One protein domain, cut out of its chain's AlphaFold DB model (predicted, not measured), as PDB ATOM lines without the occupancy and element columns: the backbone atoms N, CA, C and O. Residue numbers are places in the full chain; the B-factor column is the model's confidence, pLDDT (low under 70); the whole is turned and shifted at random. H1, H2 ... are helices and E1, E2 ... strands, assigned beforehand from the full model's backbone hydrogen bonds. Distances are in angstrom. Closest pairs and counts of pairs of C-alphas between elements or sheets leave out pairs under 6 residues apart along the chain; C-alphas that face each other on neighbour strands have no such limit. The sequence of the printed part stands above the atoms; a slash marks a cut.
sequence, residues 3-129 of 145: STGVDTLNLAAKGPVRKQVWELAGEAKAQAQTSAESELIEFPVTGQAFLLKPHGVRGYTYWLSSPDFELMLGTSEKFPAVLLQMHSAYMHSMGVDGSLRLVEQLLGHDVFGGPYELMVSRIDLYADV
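What this domain is: This is residues 3 to 129 of the 145 residues of an uncharacterized protein of Candidatus Dormibacteraeota bacterium (UniProt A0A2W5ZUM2). A twisted antiparallel sheet of seven strands curls round one helix, H3, while a second long helix, H1, covers the short strands at the far end of the sheet. The long strands E1 and E7, paired along their length, reach past the shorter strands and make the longest axis, with the small helix H2 beside E1. The 127 printed residues have seven named strands and three named helices in the order E1 H1 E2 E3 E4 E5 E6 H2 H3 E7, of mixed class; the sheet's order is E2 E3 E4 E5 E6 E1 E7. The whole is compact, radius of gyration of the C-alphas 14.7 A, spanning 48 by 33 by 29 A.

How they stand to each other: In the sheet, E1, residues 3 to 14, is the antiparallel neighbour of the edge strand E7, residues 117 to 128, at 163 degrees; N 10 and O 122 are 2.9 A apart. H1, residues 19 to 35, is on the sheet at a height over the sheet of 8.0 A; its closest C-alphas to E2, residues 39 to 42, are those of Ala 32 and Glu 39, 5.4 A. H1 runs slantwise to the strands over E3, residues 49 to 52, at 50 degrees on the local plane. E2 to E6 form a meander, each strand the antiparallel neighbour of the one before, through E4, residues 62 to 65, E5, residues 69 to 73, and E6, residues 82 to 86. Within hydrogen-bond range are N 41 and O 50, 2.8 A, N 51 and O 65, 2.8 A, N 64 and O 71, 2.8 A, N 72 and O 83, 2.8 A, and, from E6 to E1, N 84 and O 11, 2.8 A. H2, residues 88 to 94, stands at the sheet's level; the C-alphas of Asp 7 and Ser 88, its closest to E1, are 4.9 A apart. H3, residues 96 to 111, and H2 only just touch, with 3 pairs of C-alphas within 8 A, and only at the corner; the closest are Met 91 and Ser 99, 5.9 A. E6, H2, H3 and E7 make a split strand-helix-strand unit, two strands running the same way with E1 between them, its crossover right-handed. H1 and H3, on one face in two layers, are close but not clearly touching, Val 21 and Val 111 having C-alphas 6.4 A apart. Every O i to N i+4 pair is within hydrogen-bond range in H1, H2 and H3.

Where its parts are: E1 begins at C-alpha 3, (-66.171, 27.286, -25.428), and measures 33.7 A; H1 measures 24.6 A, H3 20.7 A and E7 33.3 A. E7 ends at C-alpha 128, (-64.850, 23.220, -28.282).

The domain as a whole: The C-alphas farthest apart, Lys 19 and Val 129, are 48.2 A apart. The printed part has no cut and no long link; its mean pLDDT is 93.6, and no printed residue is under 70.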
ATOM      1  N   SER A   3     -67.194  26.242 -25.542       75.25
ATOM      2  CA  SER A   3     -66.171  27.286 -25.428       75.25
ATOM      3  C   SER A   3     -65.806  27.746 -26.830       75.25
ATOM      4  O   SER A   3     -65.751  26.920 -27.737       75.25
ATOM      5  N   THR A   4     -65.597  29.042 -27.026       79.12
ATOM      6  CA  THR A   4     -65.118  29.609 -28.292       79.12
ATOM      7  C   THR A   4     -64.022  30.609 -27.992       79.12
ATOM      8  O   THR A   4     -64.153  31.368 -27.029       79.12
ATOM      9  N   GLY A   5     -62.990  30.665 -28.825       81.88
ATOM     10  CA  GLY A   5     -61.889  31.594 -28.613       81.88
ATOM     11  C   GLY A   5     -61.004  31.779 -29.836       81.88
ATOM     12  O   GLY A   5     -61.266  31.236 -30.912       81.88
ATOM     13  N   VAL A   6     -59.955  32.575 -29.648       83.44
ATOM     14  CA  VAL A   6     -58.889  32.770 -30.634       83.44
ATOM     15  C   VAL A   6     -57.808  31.731 -30.372       83.44
ATOM     16  O   VAL A   6     -57.299  31.634 -29.254       83.44
ATOM     17  N   ASP A   7     -57.478  30.953 -31.395       85.12
ATOM     18  CA  ASP A   7     -56.371  30.001 -31.350       85.12
ATOM     19  C   ASP A   7     -55.083  30.681 -31.826       85.12
ATOM     20  O   ASP A   7     -54.095  30.727 -31.108       85.12
ATOM     21  N   THR A   8     -55.109  31.330 -32.990       86.75
ATOM     22  CA  THR A   8     -53.940  32.046 -33.524       86.75
ATOM     23  C   THR A   8     -54.321  33.452 -33.963       86.75
ATOM     24  O   THR A   8     -55.348  33.654 -34.612       86.75
ATOM     25  N   LEU A   9     -53.463  34.429 -33.658       92.81
ATOM     26  CA  LEU A   9     -53.575  35.801 -34.145       92.81
ATOM     27  C   LEU A   9     -52.261  36.207 -34.808       92.81
ATOM     28  O   LEU A   9     -51.231  36.309 -34.142       92.81
ATOM     29  N   ASN A  10     -52.299  36.467 -36.114       95.69
ATOM     30  CA  ASN A  10     -51.156  37.020 -36.828       95.69
ATOM     31  C   ASN A  10     -51.371  38.505 -37.097       95.69
ATOM     32  O   ASN A  10     -52.368  38.904 -37.708       95.69
ATOM     33  N   LEU A  11     -50.375  39.306 -36.750       96.69
ATOM     34  CA  LEU A  11     -50.372  40.748 -36.962       96.69
ATOM     35  C   LEU A  11     -49.262  41.104 -37.940       96.69
ATOM     36  O   LEU A  11     -48.171  40.557 -37.864       96.69
ATOM     37  N   ALA A  12     -49.525  42.022 -38.853       96.94
ATOM     38  CA  ALA A  12     -48.512  42.578 -39.729       96.94
ATOM     39  C   ALA A  12     -48.362  44.064 -39.429       96.94
ATOM     40  O   ALA A  12     -49.364  44.757 -39.260       96.94
ATOM     41  N   ALA A  13     -47.127  44.556 -39.389       97.19
ATOM     42  CA  ALA A  13     -46.871  45.972 -39.189       97.19
ATOM     43  C   ALA A  13     -45.978  46.549 -40.287       97.19
ATOM     44  O   ALA A  13     -44.974  45.956 -40.698       97.19
ATOM     45  N   LYS A  14     -46.366  47.731 -40.767       95.38
ATOM     46  CA  LYS A  14     -45.656  48.482 -41.800       95.38
ATOM     47  C   LYS A  14     -45.233  49.834 -41.247       95.38
ATOM     48  O   LYS A  14     -46.049  50.576 -40.717       95.38
ATOM     49  N   GLY A  15     -43.964  50.173 -41.427       95.12
ATOM     50  CA  GLY A  15     -43.405  51.438 -40.969       95.12
ATOM     51  C   GLY A  15     -41.880  51.455 -41.073       95.12
ATOM     52  O   GLY A  15     -41.278  50.462 -41.494       95.12
ATOM     53  N   PRO A  16     -41.241  52.569 -40.693       95.44
ATOM     54  CA  PRO A  16     -39.790  52.692 -40.688       95.44
ATOM     55  C   PRO A  16     -39.197  51.980 -39.463       95.44
ATOM     56  O   PRO A  16     -39.193  52.518 -38.353       95.44
ATOM     57  N   VAL A  17     -38.708  50.753 -39.652       97.25
ATOM     58  CA  VAL A  17     -37.989  50.004 -38.606       97.25
ATOM     59  C   VAL A  17     -36.670  50.714 -38.280       97.25
ATOM     60  O   VAL A  17     -35.973  51.189 -39.180       97.25
ATOM     61  N   ARG A  18     -36.332  50.801 -36.989       97.25
ATOM     62  CA  ARG A  18     -35.108  51.449 -36.500       97.25
ATOM     63  C   ARG A  18     -33.872  50.776 -37.085       97.25
ATOM     64  O   ARG A  18     -33.780  49.552 -37.132       97.25
ATOM     65  N   LYS A  19     -32.876  51.580 -37.459       96.50
ATOM     66  CA  LYS A  19     -31.600  51.077 -37.986       96.50
ATOM     67  C   LYS A  19     -30.924  50.110 -37.008       96.50
ATOM     68  O   LYS A  19     -30.444  49.065 -37.428       96.50
ATOM     69  N   GLN A  20     -30.987  50.426 -35.715       95.88
ATOM     70  CA  GLN A  20     -30.409  49.626 -34.636       95.88
ATOM     71  C   GLN A  20     -30.996  48.213 -34.577       95.88
ATOM     72  O   GLN A  20     -30.285  47.271 -34.256       95.88
ATOM     73  N   VAL A  21     -32.274  48.043 -34.927       96.88
ATOM     74  CA  VAL A  21     -32.932  46.728 -34.943       96.88
ATOM     75  C   VAL A  21     -32.387  45.873 -36.082       96.88
ATOM     76  O   VAL A  21     -32.146  44.683 -35.897       96.88
ATOM     77  N   TRP A  22     -32.140  46.474 -37.249       96.94
ATOM     78  CA  TRP A  22     -31.511  45.774 -38.371       96.94
ATOM     79  C   TRP A  22     -30.055  45.413 -38.097       96.94
ATOM     80  O   TRP A  22     -29.631  44.319 -38.462       96.94
ATOM     81  N   GLU A  23     -29.306  46.313 -37.461       96.31
ATOM     82  CA  GLU A  23     -27.918  46.075 -37.056       96.31
ATOM     83  C   GLU A  23     -27.850  44.917 -36.049       96.31
ATOM     84  O   GLU A  23     -27.189  43.917 -36.319       96.31
ATOM     85  N   LEU A  24     -28.649  44.984 -34.978       95.81
ATOM     86  CA  LEU A  24     -28.756  43.942 -33.955       95.81
ATOM     87  C   LEU A  24     -29.152  42.580 -34.544       95.81
ATOM     88  O   LEU A  24     -28.482  41.577 -34.309       95.81
ATOM     89  N   ALA A  25     -30.214  42.535 -35.355       96.81
ATOM     90  CA  ALA A  25     -30.664  41.294 -35.981       96.81
ATOM     91  C   ALA A  25     -29.649  40.758 -37.008       96.81
ATOM     92  O   ALA A  25     -29.506  39.545 -37.163       96.81
ATOM     93  N   GLY A  26     -28.940  41.644 -37.713       97.25
ATOM     94  CA  GLY A  26     -27.880  41.296 -38.657       97.25
ATOM     95  C   GLY A  26     -26.688  40.628 -37.981       97.25
ATOM     96  O   GLY A  26     -26.274  39.547 -38.405       97.25
ATOM     97  N   GLU A  27     -26.174  41.242 -36.916       96.75
ATOM     98  CA  GLU A  27     -25.048  40.726 -36.132       96.75
ATOM     99  C   GLU A  27     -25.390  39.389 -35.472       96.75
ATOM    100  O   GLU A  27     -24.662  38.408 -35.650       96.75
ATOM    101  N   ALA A  28     -26.537  39.317 -34.792       97.06
ATOM    102  CA  ALA A  28     -27.004  38.090 -34.157       97.06
ATOM    103  C   ALA A  28     -27.237  36.971 -35.179       97.06
ATOM    104  O   ALA A  28     -26.905  35.816 -34.928       97.06
ATOM    105  N   LYS A  29     -27.747  37.284 -36.378       97.62
ATOM    106  CA  LYS A  29     -27.931  36.272 -37.425       97.62
ATOM    107  C   LYS A  29     -26.607  35.720 -37.943       97.62
ATOM    108  O   LYS A  29     -26.512  34.516 -38.165       97.62
ATOM    109  N   ALA A  30     -25.599  36.567 -38.134       97.25
ATOM    110  CA  ALA A  30     -24.277  36.110 -38.553       97.25
ATOM    111  C   ALA A  30     -23.650  35.164 -37.511       97.25
ATOM    112  O   ALA A  30     -23.058  34.145 -37.873       97.25
ATOM    113  N   GLN A  31     -23.837  35.470 -36.223       96.94
ATOM    114  CA  GLN A  31     -23.400  34.620 -35.114       96.94
ATOM    115  C   GLN A  31     -24.162  33.289 -35.100       96.94
ATOM    116  O   GLN A  31     -23.526  32.243 -35.221       96.94
ATOM    117  N   ALA A  32     -25.499  33.332 -35.133       96.88
ATOM    118  CA  ALA A  32     -26.373  32.156 -35.183       96.88
ATOM    119  C   ALA A  32     -26.013  31.210 -36.339       96.88
ATOM    120  O   ALA A  32     -26.012  29.988 -36.212       96.88
ATOM    121  N   GLN A  33     -25.693  31.767 -37.508       97.06
ATOM    122  CA  GLN A  33     -25.297  30.983 -38.679       97.06
ATOM    123  C   GLN A  33     -23.918  30.344 -38.535       97.06
ATOM    124  O   GLN A  33     -23.695  29.261 -39.073       97.06
ATOM    125  N   THR A  34     -23.007  31.003 -37.822       96.88
ATOM    126  CA  THR A  34     -21.653  30.498 -37.578       96.88
ATOM    127  C   THR A  34     -21.663  29.370 -36.548       96.88
ATOM    128  O   THR A  34     -20.991  28.360 -36.750       96.88
ATOM    129  N   SER A  35     -22.435  29.520 -35.468       94.81
ATOM    130  CA  SER A  35     -22.600  28.504 -34.419       94.81
ATOM    131  C   SER A  35     -23.573  27.388 -34.814       94.81
ATOM    132  O   SER A  35     -23.535  26.312 -34.226       94.81
ATOM    133  N   ALA A  36     -24.425  27.629 -35.818       94.19
ATOM    134  CA  ALA A  36     -25.611  26.830 -36.133       94.19
ATOM    135  C   ALA A  36     -26.619  26.729 -34.968       94.19
ATOM    136  O   ALA A  36     -27.504  25.869 -34.979       94.19
ATOM    137  N   GLU A  37     -26.526  27.636 -33.995       95.75
ATOM    138  CA  GLU A  37     -27.410  27.732 -32.837       95.75
ATOM    139  C   GLU A  37     -28.259  29.010 -32.907       95.75
ATOM    140  O   GLU A  37     -28.103  29.840 -33.801       95.75
ATOM    141  N   SER A  38     -29.255  29.133 -32.026       96.31
ATOM    142  CA  SER A  38     -30.048  30.367 -31.943       96.31
ATOM    143  C   SER A  38     -29.351  31.373 -31.036       96.31
ATOM    144  O   SER A  38     -28.844  30.979 -29.992       96.31
ATOM    145  N   GLU A  39     -29.408  32.655 -31.386       97.88
ATOM    146  CA  GLU A  39     -28.774  33.722 -30.603       97.88
ATOM    147  C   GLU A  39     -29.805  34.533 -29.826       97.88
ATOM    148  O   GLU A  39     -30.880  34.847 -30.342       97.88
ATOM    149  N   LEU A  40     -29.480  34.874 -28.579       97.25
ATOM    150  CA  LEU A  40     -30.353  35.671 -27.727       97.25
ATOM    151  C   LEU A  40     -30.293  37.148 -28.138       97.25
ATOM    152  O   LEU A  40     -29.222  37.744 -28.216       97.25
ATOM    153  N   ILE A  41     -31.459  37.743 -28.356       97.00
ATOM    154  CA  ILE A  41     -31.641  39.173 -28.591       97.00
ATOM    155  C   ILE A  41     -32.588  39.712 -27.535       97.00
ATOM    156  O   ILE A  41     -33.683  39.181 -27.361       97.00
ATOM    157  N   GLU A  42     -32.198  40.802 -26.886       96.19
ATOM    158  CA  GLU A  42     -33.041  41.516 -25.932       96.19
ATOM    159  C   GLU A  42     -33.355  42.915 -26.454       96.19
ATOM    160  O   GLU A  42     -32.465  43.668 -26.859       96.19
ATOM    161  N   PHE A  43     -34.638  43.264 -26.446       94.12
ATOM    162  CA  PHE A  43     -35.086  44.610 -26.759       94.12
ATOM    163  C   PHE A  43     -35.033  45.474 -25.495       94.12
ATOM    164  O   PHE A  43     -35.696  45.160 -24.507       94.12
ATOM    165  N   PRO A  44     -34.232  46.552 -25.485       89.75
ATOM    166  CA  PRO A  44     -33.806  47.191 -24.245       89.75
ATOM    167  C   PRO A  44     -34.909  47.975 -23.526       89.75
ATOM    168  O   PRO A  44     -34.815  48.140 -22.311       89.75
ATOM    169  N   VAL A  45     -35.925  48.491 -24.229       89.31
ATOM    170  CA  VAL A  45     -36.974  49.301 -23.586       89.31
ATOM    171  C   VAL A  45     -38.058  48.421 -22.973       89.31
ATOM    172  O   VAL A  45     -38.477  48.664 -21.844       89.31
ATOM    173  N   THR A  46     -38.508  47.400 -23.697       90.56
ATOM    174  CA  THR A  46     -39.523  46.456 -23.202       90.56
ATOM    175  C   THR A  46     -38.950  45.313 -22.370       90.56
ATOM    176  O   THR A  46     -39.691  44.688 -21.618       90.56
ATOM    177  N   GLY A  47     -37.652  45.031 -22.488       91.62
ATOM    178  CA  GLY A  47     -37.012  43.867 -21.872       91.62
ATOM    179  C   GLY A  47     -37.393  42.540 -22.534       91.62
ATOM    180  O   GLY A  47     -37.076  41.482 -21.994       91.62
ATOM    181  N   GLN A  48     -38.085  42.568 -23.679       94.19
ATOM    182  CA  GLN A  48     -38.504  41.345 -24.354       94.19
ATOM    183  C   GLN A  48     -37.291  40.639 -24.963       94.19
ATOM    184  O   GLN A  48     -36.543  41.224 -25.752       94.19
ATOM    185  N   ALA A  49     -37.143  39.362 -24.630       96.38
ATOM    186  CA  ALA A  49     -36.074  38.512 -25.122       96.38
ATOM    187  C   ALA A  49     -36.580  37.542 -26.197       96.38
ATOM    188  O   ALA A  49     -37.676  36.983 -26.093       96.38
ATOM    189  N   PHE A  50     -35.754  37.312 -27.212       98.25
ATOM    190  CA  PHE A  50     -36.027  36.389 -28.302       98.25
ATOM    191  C   PHE A  50     -34.802  35.559 -28.650       98.25
ATOM    192  O   PHE A  50     -33.671  36.030 -28.603       98.25
ATOM    193  N   LEU A  51     -35.049  34.340 -29.111       98.44
ATOM    194  CA  LEU A  51     -34.068  33.510 -29.787       98.44
ATOM    195  C   LEU A  51     -34.158  33.755 -31.292       98.44
ATOM    196  O   LEU A  51     -35.114  33.326 -31.945       98.44
ATOM    197  N   LEU A  52     -33.156  34.422 -31.854       98.38
ATOM    198  CA  LEU A  52     -33.013  34.581 -33.291       98.38
ATOM    199  C   LEU A  52     -32.512  33.277 -33.916       98.38
ATOM    200  O   LEU A  52     -31.465  32.747 -33.549       98.38
ATOM    201  N   LYS A  53     -33.262  32.761 -34.891       98.19
ATOM    202  CA  LYS A  53     -32.919  31.543 -35.630       98.19
ATOM    203  C   LYS A  53     -31.861  31.822 -36.710       98.19
ATOM    204  O   LYS A  53     -31.894  32.877 -37.347       98.19
ATOM    205  N   PRO A  54     -30.983  30.848 -37.027       97.12
ATOM    206  CA  PRO A  54     -29.960  31.005 -38.072       97.12
ATOM    207  C   PRO A  54     -30.542  31.131 -39.494       97.12
ATOM    208  O   PRO A  54     -29.851  31.511 -40.443       97.12
ATOM    209  N   HIS A  55     -31.827  30.821 -39.669       96.25
ATOM    210  CA  HIS A  55     -32.543  30.882 -40.937       96.25
ATOM    211  C   HIS A  55     -33.799  31.752 -40.828       96.25
ATOM    212  O   HIS A  55     -34.340  31.977 -39.749       96.25
ATOM    213  N   GLY A  56     -34.248  32.257 -41.978       95.81
ATOM    214  CA  GLY A  56     -35.500  33.003 -42.093       95.81
ATOM    215  C   GLY A  56     -36.712  32.086 -42.272       95.81
ATOM    216  O   GLY A  56     -36.574  30.874 -42.436       95.81
ATOM    217  N   VAL A  57     -37.907  32.675 -42.303       95.38
ATOM    218  CA  VAL A  57     -39.171  31.937 -42.439       95.38
ATOM    219  C   VAL A  57     -40.168  32.737 -43.276       95.38
ATOM    220  O   VAL A  57     -40.236  33.957 -43.166       95.38
ATOM    221  N   ARG A  58     -40.943  32.074 -44.146       89.88
ATOM    222  CA  ARG A  58     -42.038  32.700 -44.926       89.88
ATOM    223  C   ARG A  58     -41.637  33.975 -45.700       89.88
ATOM    224  O   ARG A  58     -42.436  34.893 -45.843       89.88
ATOM    225  N   GLY A  59     -40.398  34.033 -46.195       91.00
ATOM    226  CA  GLY A  59     -39.865  35.194 -46.924       91.00
ATOM    227  C   GLY A  59     -39.326  36.329 -46.045       91.00
ATOM    228  O   GLY A  59     -38.825  37.312 -46.584       91.00
ATOM    229  N   TYR A  60     -39.378  36.190 -44.719       96.00
ATOM    230  CA  TYR A  60     -38.746  37.100 -43.766       96.00
ATOM    231  C   TYR A  60     -37.313  36.655 -43.489       96.00
ATOM    232  O   TYR A  60     -37.039  35.470 -43.284       96.00
ATOM    233  N   THR A  61     -36.394  37.618 -43.492       96.25
ATOM    234  CA  THR A  61     -34.962  37.363 -43.326       96.25
ATOM    235  C   THR A  61     -34.631  36.965 -41.896       96.25
ATOM    236  O   THR A  61     -33.799  36.080 -41.701       96.25
ATOM    237  N   TYR A  62     -35.262  37.593 -40.909       98.00
ATOM    238  CA  TYR A  62     -34.984  37.362 -39.496       98.00
ATOM    239  C   TYR A  62     -36.204  36.739 -38.836       98.00
ATOM    240  O   TYR A  62     -37.321  37.223 -39.017       98.00
ATOM    241  N   TRP A  63     -35.973  35.669 -38.086       98.31
ATOM    242  CA  TRP A  63     -37.001  34.971 -37.334       98.31
ATOM    243  C   TRP A  63     -36.581  34.926 -35.868       98.31
ATOM    244  O   TRP A  63     -35.606  34.265 -35.517       98.31
ATOM    245  N   LEU A  64     -37.296  35.681 -35.042       98.44
ATOM    246  CA  LEU A  64     -37.092  35.822 -33.612       98.44
ATOM    247  C   LEU A  64     -38.224  35.083 -32.891       98.44
ATOM    248  O   LEU A  64     -39.393  35.389 -33.108       98.44
ATOM    249  N   SER A  65     -37.872  34.120 -32.044       98.06
ATOM    250  CA  SER A  65     -38.826  33.246 -31.354       98.06
ATOM    251  C   SER A  65     -38.799  33.474 -29.852       98.06
ATOM    252  O   SER A  65     -37.727  33.563 -29.253       98.06
ATOM    253  N   SER A  66     -39.975  33.567 -29.242       96.44
ATOM    254  CA  SER A  66     -40.151  33.650 -27.791       96.44
ATOM    255  C   SER A  66     -41.294  32.728 -27.350       96.44
ATOM    256  O   SER A  66     -42.083  32.291 -28.190       96.44
ATOM    257  N   PRO A  67     -41.433  32.433 -26.047       93.25
ATOM    258  CA  PRO A  67     -42.595  31.701 -25.543       93.25
ATOM    259  C   PRO A  67     -43.934  32.390 -25.849       93.25
ATOM    260  O   PRO A  67     -44.942  31.707 -26.033       93.25
ATOM    261  N   ASP A  68     -43.937  33.720 -25.943       93.56
ATOM    262  CA  ASP A  68     -45.152  34.534 -26.025       93.56
ATOM    263  C   ASP A  68     -45.675  34.639 -27.464       93.56
ATOM    264  O   ASP A  68     -46.875  34.517 -27.736       93.56
ATOM    265  N   PHE A  69     -44.755  34.880 -28.398       95.75
ATOM    266  CA  PHE A  69     -45.033  35.017 -29.822       95.75
ATOM    267  C   PHE A  69     -43.761  34.930 -30.662       95.75
ATOM    268  O   PHE A  69     -42.634  35.119 -30.193       95.75
ATOM    269  N   GLU A  70     -43.970  34.721 -31.953       97.56
ATOM    270  CA  GLU A  70     -42.933  34.846 -32.966       97.56
ATOM    271  C   GLU A  70     -42.918  36.261 -33.546       97.56
ATOM    272  O   GLU A  70     -43.973  36.827 -33.841       97.56
ATOM    273  N   LEU A  71     -41.724  36.807 -33.762       98.19
ATOM    274  CA  LEU A  71     -41.475  38.073 -34.442       98.19
ATOM    275  C   LEU A  71     -40.613  37.815 -35.681       98.19
ATOM    276  O   LEU A  71     -39.472  37.363 -35.599       98.19
ATOM    277  N   MET A  72     -41.136  38.142 -36.853       98.19
ATOM    278  CA  MET A  72     -40.421  38.028 -38.114       98.19
ATOM    279  C   MET A  72     -40.162  39.409 -38.704       98.19
ATOM    280  O   MET A  72     -41.080  40.221 -38.818       98.19
ATOM    281  N   LEU A  73     -38.918  39.653 -39.122       97.88
ATOM    282  CA  LEU A  73     -38.491  40.918 -39.721       97.88
ATOM    283  C   LEU A  73     -37.984  40.702 -41.149       97.88
ATOM    284  O   LEU A  73     -37.222  39.771 -41.437       97.88
ATOM    285  N   GLY A  74     -38.423  41.563 -42.060       94.88
ATOM    286  CA  GLY A  74     -38.149  41.452 -43.487       94.88
ATOM    287  C   GLY A  74     -37.816  42.800 -44.112       94.88
ATOM    288  O   GLY A  74     -38.374  43.827 -43.745       94.88
ATOM    289  N   THR A  75     -36.910  42.781 -45.087       86.31
ATOM    290  CA  THR A  75     -36.491  43.969 -45.852       86.31
ATOM    291  C   THR A  75     -37.151  44.051 -47.230       86.31
ATOM    292  O   THR A  75     -36.899  44.982 -47.988       86.31
ATOM    293  N   SER A  76     -37.978  43.063 -47.580       86.00
ATOM    294  CA  SER A  76     -38.686  43.015 -48.858       86.00
ATOM    295  C   SER A  76     -39.775  44.081 -48.919       86.00
ATOM    296  O   SER A  76     -40.629  44.134 -48.043       86.00
ATOM    297  N   GLU A  77     -39.830  44.847 -50.007       80.75
ATOM    298  CA  GLU A  77     -40.910  45.816 -50.250       80.75
ATOM    299  C   GLU A  77     -42.272  45.153 -50.529       80.75
ATOM    300  O   GLU A  77     -43.311  45.808 -50.469       80.75
ATOM    301  N   LYS A  78     -42.285  43.848 -50.837       83.62
ATOM    302  CA  LYS A  78     -43.515  43.097 -51.149       83.62
ATOM    303  C   LYS A  78     -44.337  42.746 -49.913       83.62
ATOM    304  O   LYS A  78     -45.520  42.446 -50.048       83.62
ATOM    305  N   PHE A  79     -43.713  42.730 -48.739       86.62
ATOM    306  CA  PHE A  79     -44.346  42.332 -47.489       86.62
ATOM    307  C   PHE A  79     -44.200  43.448 -46.451       86.62
ATOM    308  O   PHE A  79     -43.264  44.243 -46.532       86.62
ATOM    309  N   PRO A  80     -45.110  43.533 -45.469       93.75
ATOM    310  CA  PRO A  80     -44.890  44.362 -44.291       93.75
ATOM    311  C   PRO A  80     -43.543  44.026 -43.641       93.75
ATOM    312  O   PRO A  80     -43.120  42.872 -43.635       93.75
ATOM    313  N   ALA A  81     -42.862  45.037 -43.102       95.69
ATOM    314  CA  ALA A  81     -41.530  44.864 -42.524       95.69
ATOM    315  C   ALA A  81     -41.535  43.924 -41.308       95.69
ATOM    316  O   ALA A  81     -40.512  43.310 -41.001       95.69
ATOM    317  N   VAL A  82     -42.684  43.816 -40.637       97.62
ATOM    318  CA  VAL A  82     -42.882  42.999 -39.446       97.62
ATOM    319  C   VAL A  82     -44.092  42.089 -39.623       97.62
ATOM    320  O   VAL A  82     -45.167  42.541 -40.023       97.62
ATOM    321  N   LEU A  83     -43.932  40.824 -39.249       97.69
ATOM    322  CA  LEU A  83     -45.019  39.883 -38.999       97.69
ATOM    323  C   LEU A  83     -44.864  39.332 -37.583       97.69
ATOM    324  O   LEU A  83     -43.769  38.950 -37.188       97.69
ATOM    325  N   LEU A  84     -45.958  39.276 -36.838       97.31
ATOM    326  CA  LEU A  84     -46.035  38.639 -35.532       97.31
ATOM    327  C   LEU A  84     -47.008  37.472 -35.592       97.31
ATOM    328  O   LEU A  84     -48.040  37.562 -36.264       97.31
ATOM    329  N   GLN A  85     -46.701  36.402 -34.869       96.69
ATOM    330  CA  GLN A  85     -47.610  35.275 -34.675       96.69
ATOM    331  C   GLN A  85     -47.768  34.997 -33.187       96.69
ATOM    332  O   GLN A  85     -46.856  34.482 -32.547       96.69
ATOM    333  N   MET A  86     -48.928  35.354 -32.644       95.19
ATOM    334  CA  MET A  86     -49.228  35.167 -31.231       95.19
ATOM    335  C   MET A  86     -49.479  33.694 -30.927       95.19
ATOM    336  O   MET A  86     -50.265  33.045 -31.623       95.19
ATOM    337  N   HIS A  87     -48.862  33.181 -29.864       91.19
ATOM    338  CA  HIS A  87     -49.117  31.819 -29.412       91.19
ATOM    339  C   HIS A  87     -50.446  31.727 -28.656       91.19
ATOM    340  O   HIS A  87     -50.751  32.565 -27.801       91.19
ATOM    341  N   SER A  88     -51.218  30.673 -28.938       88.75
ATOM    342  CA  SER A  88     -52.514  30.400 -28.303       88.75
ATOM    343  C   SER A  88     -52.406  30.377 -26.777       88.75
ATOM    344  O   SER A  88     -53.128  31.095 -26.087       88.75
ATOM    345  N   ALA A  89     -51.430  29.628 -26.256       88.62
ATOM    346  CA  ALA A  89     -51.178  29.494 -24.825       88.62
ATOM    347  C   ALA A  89     -50.933  30.850 -24.143       88.62
ATOM    348  O   ALA A  89     -51.493  31.118 -23.078       88.62
ATOM    349  N   TYR A  90     -50.156  31.730 -24.780       90.69
ATOM    350  CA  TYR A  90     -49.889  33.064 -24.251       90.69
ATOM    351  C   TYR A  90     -51.160  33.918 -24.225       90.69
ATOM    352  O   TYR A  90     -51.518  34.456 -23.175       90.69
ATOM    353  N   MET A  91     -51.903  33.969 -25.336       90.81
ATOM    354  CA  MET A  91     -53.162  34.721 -25.416       90.81
ATOM    355  C   MET A  91     -54.218  34.227 -24.423       90.81
ATOM    356  O   MET A  91     -54.968  35.034 -23.878       90.81
ATOM    357  N   HIS A  92     -54.282  32.921 -24.159       88.38
ATOM    358  CA  HIS A  92     -55.218  32.352 -23.182       88.38
ATOM    359  C   HIS A  92     -54.832  32.717 -21.750       88.38
ATOM    360  O   HIS A  92     -55.711  32.953 -20.926       88.38
ATOM    361  N   SER A  93     -53.532  32.792 -21.460       89.19
ATOM    362  CA  SER A  93     -53.038  33.161 -20.130       89.19
ATOM    363  C   SER A  93     -53.195  34.656 -19.819       89.19
ATOM    364  O   SER A  93     -53.589  35.011 -18.711       89.19
ATOM    365  N   MET A  94     -52.930  35.529 -20.797       87.88
ATOM    366  CA  MET A  94     -52.893  36.987 -20.610       87.88
ATOM    367  C   MET A  94     -54.179  37.701 -21.040       87.88
ATOM    368  O   MET A  94     -54.404  38.854 -20.668       87.88
ATOM    369  N   GLY A  95     -55.014  37.035 -21.837       88.06
ATOM    370  CA  GLY A  95     -56.108  37.658 -22.571       88.06
ATOM    371  C   GLY A  95     -55.617  38.466 -23.777       88.06
ATOM    372  O   GLY A  95     -54.512  39.010 -23.789       88.06
ATOM    373  N   VAL A  96     -56.476  38.590 -24.792       84.88
ATOM    374  CA  VAL A  96     -56.146  39.249 -26.071       84.88
ATOM    375  C   VAL A  96     -55.651  40.685 -25.868       84.88
ATOM    376  O   VAL A  96     -54.609  41.046 -26.406       84.88
ATOM    377  N   ASP A  97     -56.330  41.486 -25.044       88.94
ATOM    378  CA  ASP A  97     -55.943  42.885 -24.814       88.94
ATOM    379  C   ASP A  97     -54.568  43.012 -24.141       88.94
ATOM    380  O   ASP A  97     -53.802  43.925 -24.445       88.94
ATOM    381  N   GLY A  98     -54.250  42.109 -23.209       89.88
ATOM    382  CA  GLY A  98     -52.946  42.074 -22.545       89.88
ATOM    383  C   GLY A  98     -51.835  41.731 -23.526       89.88
ATOM    384  O   GLY A  98     -50.816  42.421 -23.576       89.88
ATOM    385  N   SER A  99     -52.072  40.720 -24.358       90.62
ATOM    386  CA  SER A  99     -51.141  40.315 -25.405       90.62
ATOM    387  C   SER A  99     -50.906  41.412 -26.447       90.62
ATOM    388  O   SER A  99     -49.763  41.642 -26.836       90.62
ATOM    389  N   LEU A 100     -51.955  42.126 -26.867       91.62
ATOM    390  CA  LEU A 100     -51.835  43.223 -27.830       91.62
ATOM    391  C   LEU A 100     -51.052  44.409 -27.270       91.62
ATOM    392  O   LEU A 100     -50.207  44.953 -27.975       91.62
ATOM    393  N   ARG A 101     -51.258  44.769 -25.996       93.62
ATOM    394  CA  ARG A 101     -50.486  45.848 -25.359       93.62
ATOM    395  C   ARG A 101     -48.985  45.572 -25.363       93.62
ATOM    396  O   ARG A 101     -48.217  46.490 -25.633       93.62
ATOM    397  N   LEU A 102     -48.567  44.329 -25.107       92.94
ATOM    398  CA  LEU A 102     -47.151  43.953 -25.183       92.94
ATOM    399  C   LEU A 102     -46.595  44.169 -26.596       92.94
ATOM    400  O   LEU A 102     -45.530  44.762 -26.763       92.94
ATOM    401  N   VAL A 103     -47.335  43.726 -27.618       95.12
ATOM    402  CA  VAL A 103     -46.943  43.917 -29.020       95.12
ATOM    403  C   VAL A 103     -46.842  45.400 -29.360       95.12
ATOM    404  O   VAL A 103     -45.849  45.824 -29.939       95.12
ATOM    405  N   GLU A 104     -47.829  46.211 -28.986       95.62
ATOM    406  CA  GLU A 104     -47.811  47.654 -29.239       95.62
ATOM    407  C   GLU A 104     -46.625  48.344 -28.558       95.62
ATOM    408  O   GLU A 104     -45.964  49.177 -29.178       95.62
ATOM    409  N   GLN A 105     -46.307  47.962 -27.319       95.69
ATOM    410  CA  GLN A 105     -45.145  48.482 -26.603       95.69
ATOM    411  C   GLN A 105     -43.838  48.109 -27.304       95.69
ATOM    412  O   GLN A 105     -43.025  48.994 -27.570       95.69
ATOM    413  N   LEU A 106     -43.655  46.835 -27.663       97.50
ATOM    414  CA  LEU A 106     -42.464  46.376 -28.381       97.50
ATOM    415  C   LEU A 106     -42.311  47.120 -29.712       97.50
ATOM    416  O   LEU A 106     -41.244  47.649 -30.029       97.50
ATOM    417  N   LEU A 107     -43.392  47.195 -30.489       97.62
ATOM    418  CA  LEU A 107     -43.363  47.824 -31.800       97.62
ATOM    419  C   LEU A 107     -43.080  49.325 -31.719       97.62
ATOM    420  O   LEU A 107     -42.250  49.823 -32.480       97.62
ATOM    421  N   GLY A 108     -43.735  50.039 -30.805       97.31
ATOM    422  CA  GLY A 108     -43.602  51.489 -30.679       97.31
ATOM    423  C   GLY A 108     -42.301  51.947 -30.022       97.31
ATOM    424  O   GLY A 108     -41.730  52.964 -30.430       97.31
ATOM    425  N   HIS A 109     -41.809  51.213 -29.024       96.44
ATOM    426  CA  HIS A 109     -40.618  51.620 -28.282       96.44
ATOM    427  C   HIS A 109     -39.325  51.106 -28.906       96.44
ATOM    428  O   HIS A 109     -38.376  51.881 -29.051       96.44
ATOM    429  N   ASP A 110     -39.302  49.838 -29.308       96.94
ATOM    430  CA  ASP A 110     -38.066  49.153 -29.668       96.94
ATOM    431  C   ASP A 110     -37.922  48.910 -31.175       96.94
ATOM    432  O   ASP A 110     -36.813  49.006 -31.698       96.94
ATOM    433  N   VAL A 111     -39.013  48.634 -31.904       97.62
ATOM    434  CA  VAL A 111     -38.919  48.218 -33.319       97.62
ATOM    435  C   VAL A 111     -38.995  49.390 -34.297       97.62
ATOM    436  O   VAL A 111     -38.102  49.563 -35.129       97.62
ATOM    437  N   PHE A 112     -40.049  50.203 -34.238       97.94
ATOM    438  CA  PHE A 112     -40.273  51.296 -35.185       97.94
ATOM    439  C   PHE A 112     -39.703  52.621 -34.675       97.94
ATOM    440  O   PHE A 112     -39.784  52.957 -33.494       97.94
ATOM    441  N   GLY A 113     -39.085  53.380 -35.586       96.62
ATOM    442  CA  GLY A 113     -38.488  54.693 -35.308       96.62
ATOM    443  C   GLY A 113     -39.420  55.869 -35.605       96.62
ATOM    444  O   GLY A 113     -39.020  57.020 -35.460       96.62
ATOM    445  N   GLY A 114     -40.641  55.590 -36.054       95.06
ATOM    446  CA  GLY A 114     -41.652  56.568 -36.434       95.06
ATOM    447  C   GLY A 114     -43.035  55.916 -36.517       95.06
ATOM    448  O   GLY A 114     -43.189  54.774 -36.079       95.06
ATOM    449  N   PRO A 115     -44.038  56.613 -37.081       96.00
ATOM    450  CA  PRO A 115     -45.385  56.073 -37.217       96.00
ATOM    451  C   PRO A 115     -45.395  54.747 -37.981       96.00
ATOM    452  O   PRO A 115     -44.730  54.612 -39.012       96.00
ATOM    453  N   TYR A 116     -46.175  53.791 -37.488       97.06
ATOM    454  CA  TYR A 116     -46.396  52.503 -38.130       97.06
ATOM    455  C   TYR A 116     -47.888  52.171 -38.154       97.06
ATOM    456  O   TYR A 116     -48.667  52.661 -37.339       97.06
ATOM    457  N   GLU A 117     -48.271  51.334 -39.107       96.19
ATOM    458  CA  GLU A 117     -49.614  50.785 -39.242       96.19
ATOM    459  C   GLU A 117     -49.589  49.320 -38.810       96.19
ATOM    460  O   GLU A 117     -48.794  48.541 -39.341       96.19
ATOM    461  N   LEU A 118     -50.445  48.953 -37.854       96.50
ATOM    462  CA  LEU A 118     -50.635  47.581 -37.386       96.50
ATOM    463  C   LEU A 118     -51.941  47.026 -37.955       96.50
ATOM    464  O   LEU A 118     -52.996  47.640 -37.827       96.50
ATOM    465  N   MET A 119     -51.870  45.849 -38.565       95.50
ATOM    466  CA  MET A 119     -52.992  45.200 -39.236       95.50
ATOM    467  C   MET A 119     -53.112  43.753 -38.774       95.50
ATOM    468  O   MET A 119     -52.109  43.056 -38.609       95.50
ATOM    469  N   VAL A 120     -54.338  43.257 -38.648       94.38
ATOM    470  CA  VAL A 120     -54.565  41.819 -38.492       94.38
ATOM    471  C   VAL A 120     -54.448  41.149 -39.858       94.38
ATOM    472  O   VAL A 120     -55.142  41.523 -40.798       94.38
ATOM    473  N   SER A 121     -53.567  40.157 -39.970       92.94
ATOM    474  CA  SER A 121     -53.326  39.427 -41.224       92.94
ATOM    475  C   SER A 121     -53.980  38.046 -41.254       92.94
ATOM    476  O   SER A 121     -54.295  37.542 -42.330       92.94
ATOM    477  N   ARG A 122     -54.189  37.422 -40.088       93.00
ATOM    478  CA  ARG A 122     -54.908  36.149 -39.945       93.00
ATOM    479  C   ARG A 122     -55.441  35.999 -38.528       93.00
ATOM    480  O   ARG A 122     -54.750  36.353 -37.575       93.00
ATOM    481  N   ILE A 123     -56.631  35.423 -38.418       91.38
ATOM    482  CA  ILE A 123     -57.216  34.964 -37.162       91.38
ATOM    483  C   ILE A 123     -57.665  33.525 -37.382       91.38
ATOM    484  O   ILE A 123     -58.418  33.267 -38.321       91.38
ATOM    485  N   ASP A 124     -57.235  32.626 -36.506       88.81
ATOM    486  CA  ASP A 124     -57.789  31.282 -36.407       88.81
ATOM    487  C   ASP A 124     -58.661  31.213 -35.150       88.81
ATOM    488  O   ASP A 124     -58.228  31.585 -34.055       88.81
ATOM    489  N   LEU A 125     -59.908  30.773 -35.318       88.19
ATOM    490  CA  LEU A 125     -60.892  30.646 -34.247       88.19
ATOM    491  C   LEU A 125     -61.134  29.171 -33.941       88.19
ATOM    492  O   LEU A 125     -61.163  28.347 -34.854       88.19
ATOM    493  N   TYR A 126     -61.378  28.858 -32.671       85.50
ATOM    494  CA  TYR A 126     -61.757  27.515 -32.243       85.50
ATOM    495  C   TYR A 126     -63.104  27.515 -31.524       85.50
ATOM    496  O   TYR A 126     -63.535  28.518 -30.942       85.50
ATOM    497  N   ALA A 127     -63.764  26.360 -31.570       85.69
ATOM    498  CA  ALA A 127     -64.976  26.073 -30.824       85.69
ATOM    499  C   ALA A 127     -64.906  24.646 -30.270       85.69
ATOM    500  O   ALA A 127     -64.929  23.680 -31.032       85.69
ATOM    501  N   ASP A 128     -64.864  24.518 -28.947       84.56
ATOM    502  CA  ASP A 128     -64.850  23.220 -28.282       84.56
ATOM    503  C   ASP A 128     -66.276  22.723 -28.060       84.56
ATOM    504  O   ASP A 128     -67.128  23.407 -27.474       84.56
ATOM    505  N   VAL A 129     -66.527  21.491 -28.502       84.25
ATOM    506  CA  VAL A 129     -67.800  20.796 -28.318       84.25
ATOM    507  C   VAL A 129     -67.574  19.442 -27.657       84.25
ATOM    508  O   VAL A 129     -66.666  18.696 -28.004       84.25
TER     509      VAL A 129